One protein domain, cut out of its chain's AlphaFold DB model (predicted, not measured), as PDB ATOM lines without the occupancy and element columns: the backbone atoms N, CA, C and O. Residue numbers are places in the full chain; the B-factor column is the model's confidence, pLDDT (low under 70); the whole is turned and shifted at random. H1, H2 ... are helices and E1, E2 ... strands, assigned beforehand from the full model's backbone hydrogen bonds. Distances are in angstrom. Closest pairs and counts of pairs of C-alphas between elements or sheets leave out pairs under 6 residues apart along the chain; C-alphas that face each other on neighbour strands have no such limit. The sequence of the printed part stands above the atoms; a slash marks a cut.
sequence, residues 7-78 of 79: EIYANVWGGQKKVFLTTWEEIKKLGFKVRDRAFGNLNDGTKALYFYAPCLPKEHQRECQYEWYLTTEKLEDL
ATOM      1  N   GLU A   7     205.764 157.445 182.310       96.06
ATOM      2  CA  GLU A   7     206.399 158.212 181.258       96.06
ATOM      3  C   GLU A   7     205.438 158.327 180.077       96.06
ATOM      4  O   GLU A   7     204.960 157.319 179.558       96.06
ATOM      5  N   ILE A   8     205.174 159.558 179.645       95.12
ATOM      6  CA  ILE A   8     204.252 159.847 178.543       95.12
ATOM      7  C   ILE A   8     204.886 160.820 177.550       95.12
ATOM      8  O   ILE A   8     205.896 161.467 177.834       95.12
ATOM      9  N   TYR A   9     204.266 160.957 176.380       93.56
ATOM     10  CA  TYR A   9     204.545 162.058 175.465       93.56
ATOM     11  C   TYR A   9     203.506 163.161 175.656       93.56
ATOM     12  O   TYR A   9     202.305 162.898 175.614       93.56
ATOM     13  N   ALA A  10     203.971 164.393 175.849       93.50
ATOM     14  CA  ALA A  10     203.114 165.566 175.954       93.50
ATOM     15  C   ALA A  10     203.651 166.721 175.110       93.50
ATOM     16  O   ALA A  10     204.851 166.810 174.825       93.50
ATOM     17  N   ASN A  11     202.752 167.621 174.713       90.75
ATOM     18  CA  ASN A  11     203.134 168.833 174.007       90.75
ATOM     19  C   ASN A  11     203.762 169.836 174.981       90.75
ATOM     20  O   ASN A  11     203.094 170.355 175.874       90.75
ATOM     21  N   VAL A  12     205.037 170.141 174.776       89.75
ATOM     22  CA  VAL A  12     205.778 171.152 175.524       89.75
ATOM     23  C   VAL A  12     206.370 172.136 174.525       89.75
ATOM     24  O   VAL A  12     207.158 171.761 173.657       89.75
ATOM     25  N   TRP A  13     205.965 173.404 174.635       83.62
ATOM     26  CA  TRP A  13     206.418 174.503 173.771       83.62
ATOM     27  C   TRP A  13     206.324 174.206 172.263       83.62
ATOM     28  O   TRP A  13     207.203 174.569 171.486       83.62
ATOM     29  N   GLY A  14     205.246 173.542 171.840       83.25
ATOM     30  CA  GLY A  14     204.982 173.251 170.429       83.25
ATOM     31  C   GLY A  14     205.673 171.995 169.894       83.25
ATOM     32  O   GLY A  14     205.537 171.699 168.709       83.25
ATOM     33  N   GLY A  15     206.387 171.243 170.738       89.62
ATOM     34  CA  GLY A  15     206.983 169.958 170.383       89.62
ATOM     35  C   GLY A  15     206.517 168.830 171.299       89.62
ATOM     36  O   GLY A  15     206.321 169.024 172.497       89.62
ATOM     37  N   GLN A  16     206.390 167.617 170.757       92.81
ATOM     38  CA  GLN A  16     206.196 166.427 171.588       92.81
ATOM     39  C   GLN A  16     207.488 166.125 172.350       92.81
ATOM     40  O   GLN A  16     208.551 165.924 171.756       92.81
ATOM     41  N   LYS A  17     207.393 166.097 173.675       91.62
ATOM     42  CA  LYS A  17     208.491 165.774 174.583       91.62
ATOM     43  C   LYS A  17     208.085 164.606 175.464       91.62
ATOM     44  O   LYS A  17     206.923 164.467 175.835       91.62
ATOM     45  N   LYS A  18     209.068 163.776 175.797       92.69
ATOM     46  CA  LYS A  18     208.923 162.740 176.813       92.69
ATOM     47  C   LYS A  18     208.925 163.421 178.182       92.69
ATOM     48  O   LYS A  18     209.859 164.158 178.496       92.69
ATOM     49  N   VAL A  19     207.873 163.204 178.956       94.31
ATOM     50  CA  VAL A  19     207.638 163.837 180.258       94.31
ATOM     51  C   VAL A  19     207.234 162.776 181.274       94.31
ATOM     52  O   VAL A  19     206.760 161.701 180.903       94.31
ATOM     53  N   PHE A  20     207.410 163.077 182.556       97.06
ATOM     54  CA  PHE A  20     207.012 162.173 183.629       97.06
ATOM     55  C   PHE A  20     205.733 162.673 184.303       97.06
ATOM     56  O   PHE A  20     205.740 163.714 184.967       97.06
ATOM     57  N   LEU A  21     204.636 161.944 184.109       97.12
ATOM     58  CA  LEU A  21     203.355 162.200 184.756       97.12
ATOM     59  C   LEU A  21     203.353 161.546 186.139       97.12
ATOM     60  O   LEU A  21     203.578 160.343 186.293       97.12
ATOM     61  N   THR A  22     203.109 162.356 187.161       97.31
ATOM     62  CA  THR A  22     203.064 161.913 188.552       97.31
ATOM     63  C   THR A  22     202.218 162.870 189.402       97.31
ATOM     64  O   THR A  22     201.628 163.813 188.880       97.31
ATOM     65  N   THR A  23     202.136 162.625 190.708       97.19
ATOM     66  CA  THR A  23     201.445 163.489 191.665       97.19
ATOM     67  C   THR A  23     202.343 164.620 192.168       97.19
ATOM     68  O   THR A  23     203.575 164.544 192.151       97.19
ATOM     69  N   TRP A  24     201.728 165.668 192.703       97.25
ATOM     70  CA  TRP A  24     202.380 166.780 193.375       97.25
ATOM     71  C   TRP A  24     203.233 166.311 194.555       97.25
ATOM     72  O   TRP A  24     204.349 166.795 194.739       97.25
ATOM     73  N   GLU A  25     202.753 165.318 195.308       96.19
ATOM     74  CA  GLU A  25     203.512 164.699 196.398       96.19
ATOM     75  C   GLU A  25     204.851 164.123 195.932       96.19
ATOM     76  O   GLU A  25     205.827 164.168 196.676       96.19
ATOM     77  N   GLU A  26     204.930 163.589 194.716       96.56
ATOM     78  CA  GLU A  26     206.184 163.100 194.145       96.56
ATOM     79  C   GLU A  26     207.036 164.247 193.581       96.56
ATOM     80  O   GLU A  26     208.244 164.285 193.818       96.56
ATOM     81  N   ILE A  27     206.413 165.220 192.906       95.94
ATOM     82  CA  ILE A  27     207.092 166.389 192.319       95.94
ATOM     83  C   ILE A  27     207.785 167.226 193.395       95.94
ATOM     84  O   ILE A  27     208.953 167.583 193.241       95.94
ATOM     85  N   LYS A  28     207.113 167.515 194.513       95.12
ATOM     86  CA  LYS A  28     207.675 168.368 195.571       95.12
ATOM     87  C   LYS A  28     208.881 167.742 196.272       95.12
ATOM     88  O   LYS A  28     209.745 168.466 196.761       95.12
ATOM     89  N   LYS A  29     208.998 166.406 196.270       94.31
ATOM     90  CA  LYS A  29     210.191 165.715 196.789       94.31
ATOM     91  C   LYS A  29     211.444 166.048 195.975       94.31
ATOM     92  O   LYS A  29     212.532 165.999 196.532       94.31
ATOM     93  N   LEU A  30     211.301 166.408 194.695       93.50
ATOM     94  CA  LEU A  30     212.413 166.838 193.833       93.50
ATOM     95  C   LEU A  30     212.870 168.282 194.115       93.50
ATOM     96  O   LEU A  30     213.791 168.766 193.467       93.50
ATOM     97  N   GLY A  31     212.227 168.991 195.051       94.06
ATOM     98  CA  GLY A  31     212.564 170.372 195.408       94.06
ATOM     99  C   GLY A  31     211.754 171.442 194.670       94.06
ATOM    100  O   GLY A  31     211.966 172.633 194.908       94.06
ATOM    101  N   PHE A  32     210.806 171.050 193.814       95.56
ATOM    102  CA  PHE A  32     209.879 171.988 193.181       95.56
ATOM    103  C   PHE A  32     208.911 172.611 194.188       95.56
ATOM    104  O   PHE A  32     208.438 171.973 195.128       95.56
ATOM    105  N   LYS A  33     208.554 173.867 193.930       95.56
ATOM    106  CA  LYS A  33     207.506 174.618 194.623       95.56
ATOM    107  C   LYS A  33     206.342 174.851 193.670       95.56
ATOM    108  O   LYS A  33     206.522 174.950 192.461       95.56
ATOM    109  N   VAL A  34     205.143 175.057 194.214       95.69
ATOM    110  CA  VAL A  34     203.935 175.332 193.412       95.69
ATOM    111  C   VAL A  34     204.142 176.511 192.451       95.69
ATOM    112  O   VAL A  34     203.619 176.520 191.340       95.69
ATOM    113  N   ARG A  35     204.929 177.521 192.843       94.88
ATOM    114  CA  ARG A  35     205.247 178.686 191.997       94.88
ATOM    115  C   ARG A  35     206.089 178.366 190.757       94.88
ATOM    116  O   ARG A  35     206.087 179.174 189.842       94.88
ATOM    117  N   ASP A  36     206.772 177.223 190.730       95.00
ATOM    118  CA  ASP A  36     207.655 176.818 189.630       95.00
ATOM    119  C   ASP A  36     206.871 176.163 188.474       95.00
ATOM    120  O   ASP A  36     207.453 175.750 187.471       95.00
ATOM    121  N   ARG A  37     205.543 176.055 188.617       95.38
ATOM    122  CA  ARG A  37     204.644 175.469 187.622       95.38
ATOM    123  C   ARG A  37     204.497 176.350 186.376       95.38
ATOM    124  O   ARG A  37     204.382 177.572 186.468       95.38
ATOM    125  N   ALA A  38     204.320 175.706 185.232       94.81
ATOM    126  CA  ALA A  38     203.759 176.279 184.017       94.81
ATOM    127  C   ALA A  38     202.400 175.629 183.716       94.81
ATOM    128  O   ALA A  38     202.196 174.443 183.969       94.81
ATOM    129  N   PHE A  39     201.459 176.402 183.178       94.31
ATOM    130  CA  PHE A  39     200.160 175.871 182.763       94.31
ATOM    131  C   PHE A  39     200.247 175.273 181.362       94.31
ATOM    132  O   PHE A  39     200.880 175.848 180.476       94.31
ATOM    133  N   GLY A  40     199.555 174.159 181.149       93.19
ATOM    134  CA  GLY A  40     199.389 173.585 179.825       93.19
ATOM    135  C   GLY A  40     198.288 172.535 179.782       93.19
ATOM    136  O   GLY A  40     197.484 172.394 180.709       93.19
ATOM    137  N   ASN A  41     198.280 171.782 178.689       94.06
ATOM    138  CA  ASN A  41     197.341 170.700 178.452       94.06
ATOM    139  C   ASN A  41     198.093 169.477 177.924       94.06
ATOM    140  O   ASN A  41     199.138 169.614 177.285       94.06
ATOM    141  N   LEU A  42     197.566 168.290 178.197       93.06
ATOM    142  CA  LEU A  42     197.941 167.066 177.502       93.06
ATOM    143  C   LEU A  42     197.318 167.045 176.096       93.06
ATOM    144  O   LEU A  42     196.480 167.884 175.755       93.06
ATOM    145  N   ASN A  43     197.729 166.079 175.272       89.25
ATOM    146  CA  ASN A  43     197.282 165.957 173.877       89.25
ATOM    147  C   ASN A  43     195.760 165.744 173.739       89.25
ATOM    148  O   ASN A  43     195.187 166.094 172.712       89.25
ATOM    149  N   ASP A  44     195.113 165.191 174.764       91.69
ATOM    150  CA  ASP A  44     193.662 164.978 174.841       91.69
ATOM    151  C   ASP A  44     192.887 166.210 175.358       91.69
ATOM    152  O   ASP A  44     191.663 166.177 175.474       91.69
ATOM    153  N   GLY A  45     193.585 167.308 175.671       92.31
ATOM    154  CA  GLY A  45     193.008 168.531 176.225       92.31
ATOM    155  C   GLY A  45     192.961 168.583 177.755       92.31
ATOM    156  O   GLY A  45     192.646 169.645 178.303       92.31
ATOM    157  N   THR A  46     193.328 167.510 178.463       95.25
ATOM    158  CA  THR A  46     193.376 167.480 179.934       95.25
ATOM    159  C   THR A  46     194.320 168.561 180.456       95.25
ATOM    160  O   THR A  46     195.468 168.653 180.029       95.25
ATOM    161  N   LYS A  47     193.845 169.409 181.377       95.50
ATOM    162  CA  LYS A  47     194.675 170.459 181.989       95.50
ATOM    163  C   LYS A  47     195.784 169.824 182.828       95.50
ATOM    164  O   LYS A  47     195.525 168.891 183.582       95.50
ATOM    165  N   ALA A  48     196.989 170.368 182.726       96.75
ATOM    166  CA  ALA A  48     198.147 169.892 183.466       96.75
ATOM    167  C   ALA A  48     199.034 171.052 183.934       96.75
ATOM    168  O   ALA A  48     199.066 172.135 183.340       96.75
ATOM    169  N   LEU A  49     199.770 170.797 185.011       97.25
ATOM    170  CA  LEU A  49     200.797 171.674 185.554       97.25
ATOM    171  C   LEU A  49     202.163 171.062 185.266       97.25
ATOM    172  O   LEU A  49     202.437 169.946 185.696       97.25
ATOM    173  N   TYR A  50     203.002 171.801 184.550       96.81
ATOM    174  CA  TYR A  50     204.329 171.381 184.111       96.81
ATOM    175  C   TYR A  50     205.414 171.976 185.006       96.81
ATOM    176  O   TYR A  50     205.324 173.133 185.406       96.81
ATOM    177  N   PHE A  51     206.469 171.213 185.267       96.44
ATOM    178  CA  PHE A  51     207.593 171.591 186.118       96.44
ATOM    179  C   PHE A  51     208.904 171.295 185.391       96.44
ATOM    180  O   PHE A  51     209.159 170.156 184.988       96.44
ATOM    181  N   TYR A  52     209.721 172.333 185.209       96.25
ATOM    182  CA  TYR A  52     210.942 172.274 184.407       96.25
ATOM    183  C   TYR A  52     212.179 172.061 185.283       96.25
ATOM    184  O   TYR A  52     212.598 172.964 186.008       96.25
ATOM    185  N   ALA A  53     212.783 170.873 185.216       95.38
ATOM    186  CA  ALA A  53     213.904 170.499 186.082       95.38
ATOM    187  C   ALA A  53     215.137 171.402 185.943       95.38
ATOM    188  O   ALA A  53     215.713 171.757 186.972       95.38
ATOM    189  N   PRO A  54     215.532 171.861 184.741       94.75
ATOM    190  CA  PRO A  54     216.669 172.770 184.592       94.75
ATOM    191  C   PRO A  54     216.511 174.133 185.286       94.75
ATOM    192  O   PRO A  54     217.509 174.828 185.465       94.75
ATOM    193  N   CYS A  55     215.303 174.519 185.719       90.38
ATOM    194  CA  CYS A  55     215.096 175.713 186.548       90.38
ATOM    195  C   CYS A  55     215.378 175.495 188.044       90.38
ATOM    196  O   CYS A  55     215.419 176.471 188.795       90.38
ATOM    197  N   LEU A  56     215.574 174.255 188.498       93.12
ATOM    198  CA  LEU A  56     215.933 173.972 189.886       93.12
ATOM    199  C   LEU A  56     217.408 174.295 190.171       93.12
ATOM    200  O   LEU A  56     218.230 174.298 189.254       93.12
ATOM    201  N   PRO A  57     217.790 174.511 191.441       92.50
ATOM    202  CA  PRO A  57     219.192 174.527 191.854       92.50
ATOM    203  C   PRO A  57     219.931 173.234 191.467       92.50
ATOM    204  O   PRO A  57     219.334 172.155 191.418       92.50
ATOM    205  N   LYS A  58     221.243 173.322 191.207       91.12
ATOM    206  CA  LYS A  58     222.053 172.197 190.690       91.12
ATOM    207  C   LYS A  58     222.007 170.958 191.586       91.12
ATOM    208  O   LYS A  58     222.100 169.842 191.082       91.12
ATOM    209  N   GLU A  59     221.883 171.147 192.892       89.50
ATOM    210  CA  GLU A  59     221.728 170.083 193.880       89.50
ATOM    211  C   GLU A  59     220.476 169.231 193.624       89.50
ATOM    212  O   GLU A  59     220.569 168.006 193.634       89.50
ATOM    213  N   HIS A  60     219.352 169.861 193.279       89.19
ATOM    214  CA  HIS A  60     218.081 169.194 192.994       89.19
ATOM    215  C   HIS A  60     218.006 168.652 191.561       89.19
ATOM    216  O   HIS A  60     217.406 167.605 191.318       89.19
ATOM    217  N   GLN A  61     218.679 169.304 190.606       90.75
ATOM    218  CA  GLN A  61     218.763 168.809 189.225       90.75
ATOM    219  C   GLN A  61     219.356 167.397 189.148       90.75
ATOM    220  O   GLN A  61     218.917 166.593 188.333       90.75
ATOM    221  N   ARG A  62     220.321 167.065 190.018       88.00
ATOM    222  CA  ARG A  62     220.942 165.728 190.071       88.00
ATOM    223  C   ARG A  62     219.976 164.621 190.488       88.00
ATOM    224  O   ARG A  62     220.244 163.453 190.228       88.00
ATOM    225  N   GLU A  63     218.879 164.972 191.150       87.94
ATOM    226  CA  GLU A  63     217.854 164.019 191.575       87.94
ATOM    227  C   GLU A  63     216.787 163.793 190.500       87.94
ATOM    228  O   GLU A  63     216.036 162.817 190.570       87.94
ATOM    229  N   CYS A  64     216.744 164.669 189.494       91.25
ATOM    230  CA  CYS A  64     215.803 164.611 188.393       91.25
ATOM    231  C   CYS A  64     216.295 163.650 187.300       91.25
ATOM    232  O   CYS A  64     217.388 163.800 186.762       91.25
ATOM    233  N   GLN A  65     215.453 162.686 186.930       90.44
ATOM    234  CA  GLN A  65     215.698 161.762 185.815       90.44
ATOM    235  C   GLN A  65     215.136 162.285 184.485       90.44
ATOM    236  O   GLN A  65     215.589 161.884 183.417       90.44
ATOM    237  N   TYR A  66     214.160 163.189 184.560       92.19
ATOM    238  CA  TYR A  66     213.458 163.777 183.430       92.19
ATOM    239  C   TYR A  66     213.628 165.293 183.414       92.19
ATOM    240  O   TYR A  66     213.756 165.930 184.461       92.19
ATOM    241  N   GLU A  67     213.602 165.867 182.212       94.06
ATOM    242  CA  GLU A  67     213.637 167.319 182.012       94.06
ATOM    243  C   GLU A  67     212.316 167.977 182.447       94.06
ATOM    244  O   GLU A  67     212.311 169.074 183.008       94.06
ATOM    245  N   TRP A  68     211.202 167.277 182.228       95.69
ATOM    246  CA  TRP A  68     209.852 167.756 182.489       95.69
ATOM    247  C   TRP A  68     209.074 166.764 183.343       95.69
ATOM    248  O   TRP A  68     208.972 165.580 183.009       95.69
ATOM    249  N   TYR A  69     208.468 167.289 184.401       96.56
ATOM    250  CA  TYR A  69     207.485 166.592 185.223       96.56
ATOM    251  C   TYR A  69     206.145 167.286 185.076       96.56
ATOM    252  O   TYR A  69     206.100 168.501 184.881       96.56
ATOM    253  N   LEU A  70     205.050 166.547 185.187       96.44
ATOM    254  CA  LEU A  70     203.732 167.157 185.235       96.44
ATOM    255  C   LEU A  70     202.782 166.405 186.157       96.44
ATOM    256  O   LEU A  70     202.947 165.211 186.396       96.44
ATOM    257  N   THR A  71     201.769 167.124 186.629       97.62
ATOM    258  CA  THR A  71     200.595 166.563 187.304       97.62
ATOM    259  C   THR A  71     199.323 167.087 186.642       97.62
ATOM    260  O   THR A  71     199.293 168.208 186.127       97.62
ATOM    261  N   THR A  72     198.271 166.274 186.649       97.25
ATOM    262  CA  THR A  72     196.906 166.666 186.265       97.25
ATOM    263  C   THR A  72     196.065 167.099 187.470       97.25
ATOM    264  O   THR A  72     194.903 167.474 187.309       97.25
ATOM    265  N   GLU A  73     196.641 167.086 188.678       97.75
ATOM    266  CA  GLU A  73     196.014 167.650 189.873       97.75
ATOM    267  C   GLU A  73     195.769 169.151 189.700       97.75
ATOM    268  O   GLU A  73     196.540 169.880 189.062       97.75
ATOM    269  N   LYS A  74     194.665 169.632 190.274       95.38
ATOM    270  CA  LYS A  74     194.305 171.041 190.163       95.38
ATOM    271  C   LYS A  74     195.188 171.873 191.073       95.38
ATOM    272  O   LYS A  74     195.499 171.476 192.187       95.38
ATOM    273  N   LEU A  75     195.498 173.091 190.636       94.19
ATOM    274  CA  LEU A  75     196.316 174.033 191.403       94.19
ATOM    275  C   LEU A  75     195.814 174.261 192.840       94.19
ATOM    276  O   LEU A  75     196.621 174.414 193.748       94.19
ATOM    277  N   GLU A  76     194.498 174.294 193.035       92.94
ATOM    278  CA  GLU A  76     193.852 174.452 194.345       92.94
ATOM    279  C   GLU A  76     194.114 173.283 195.314       92.94
ATOM    280  O   GLU A  76     194.024 173.466 196.528       92.94
ATOM    281  N   ASP A  77     194.509 172.120 194.788       92.25
ATOM    282  CA  ASP A  77     194.774 170.899 195.551       92.25
ATOM    283  C   ASP A  77     196.266 170.723 195.906       92.25
ATOM    284  O   ASP A  77     196.610 169.873 196.729       92.25
ATOM    285  N   LEU A  78     197.162 171.537 195.331       92.38
ATOM    286  CA  LEU A  78     198.605 171.476 195.589       92.38
ATOM    287  C   LEU A  78     198.928 172.096 196.962       92.38
ATOM    288  O   LEU A  78     198.997 173.321 197.095       92.38
TER     289      LEU A  78
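Overview. This is residues 7 to 78 of the 79 residues of an uncharacterized protein of Bacteroides uniformis CAG:3 (UniProt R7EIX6). One strongly twisted, curled sheet of five strands folds back on itself like part of a barrel, the hairpin E1 E2 as one leaf and the hairpin E3 E4 as the other, with E5 as the hinge between them. The short helix H1 packs over E5, and the small helix H2 lies off the sheet at one end. The printed part has 72 residues, with named elements in the order E1, E2, H1, E3, E4, H2, E5; the mixed sheet runs E1, E2, E5, E4, E3, and the class is mixed, helices and strands. It is compact, with a radius of gyration of the C-alphas of 11.4 A and spans of 34 by 27 by 18 A.

Along the chain. E1, residues 7 to 12, begins at C-alpha 7 (206.399, 158.212, 181.258) and is 14.2 A long. E2, residues 15 to 21, is 16.7 A long. H1 is residues 24 to 29, E3 residues 37 to 41, and E4 residues 47 to 52, 16.5 A long. H2 is residues 58 to 61, and E5, residues 68 to 71, ends at C-alpha 71 (200.595, 166.563, 187.304).

Arrangement. E1 and E2 are antiparallel, with N 8 and O 19 at 2.9 A. E2 and E5 are parallel, with N 20 and O 68 at 3.0 A. E5 and E4 are antiparallel, with N 51 and O 69 at 2.8 A, as are E4 and E3, with N 38 and O 50 at 2.8 A. E2, H1 and E3 form a split strand-helix-strand unit, two strands of one sheet joined through a helix and not neighbours, with E5 and E4 between them in the sheet, and its crossover is right-handed. H1 is on the sheet at a height of 9.8 A, over E5 and along the strands; the closest C-alphas of H1 and E5, Trp 24 and Thr 71, are 6.3 A apart. In H1, 1 of 2 O i to N i+4 pairs is within hydrogen-bond range; H2 is too short for one.

Size, cuts and confidence. The C-alphas farthest apart, of Asp 44 and Glu 59, are 34.3 A apart. The printed part has no cut and no long link, and no printed residue is under 70 in pLDDT.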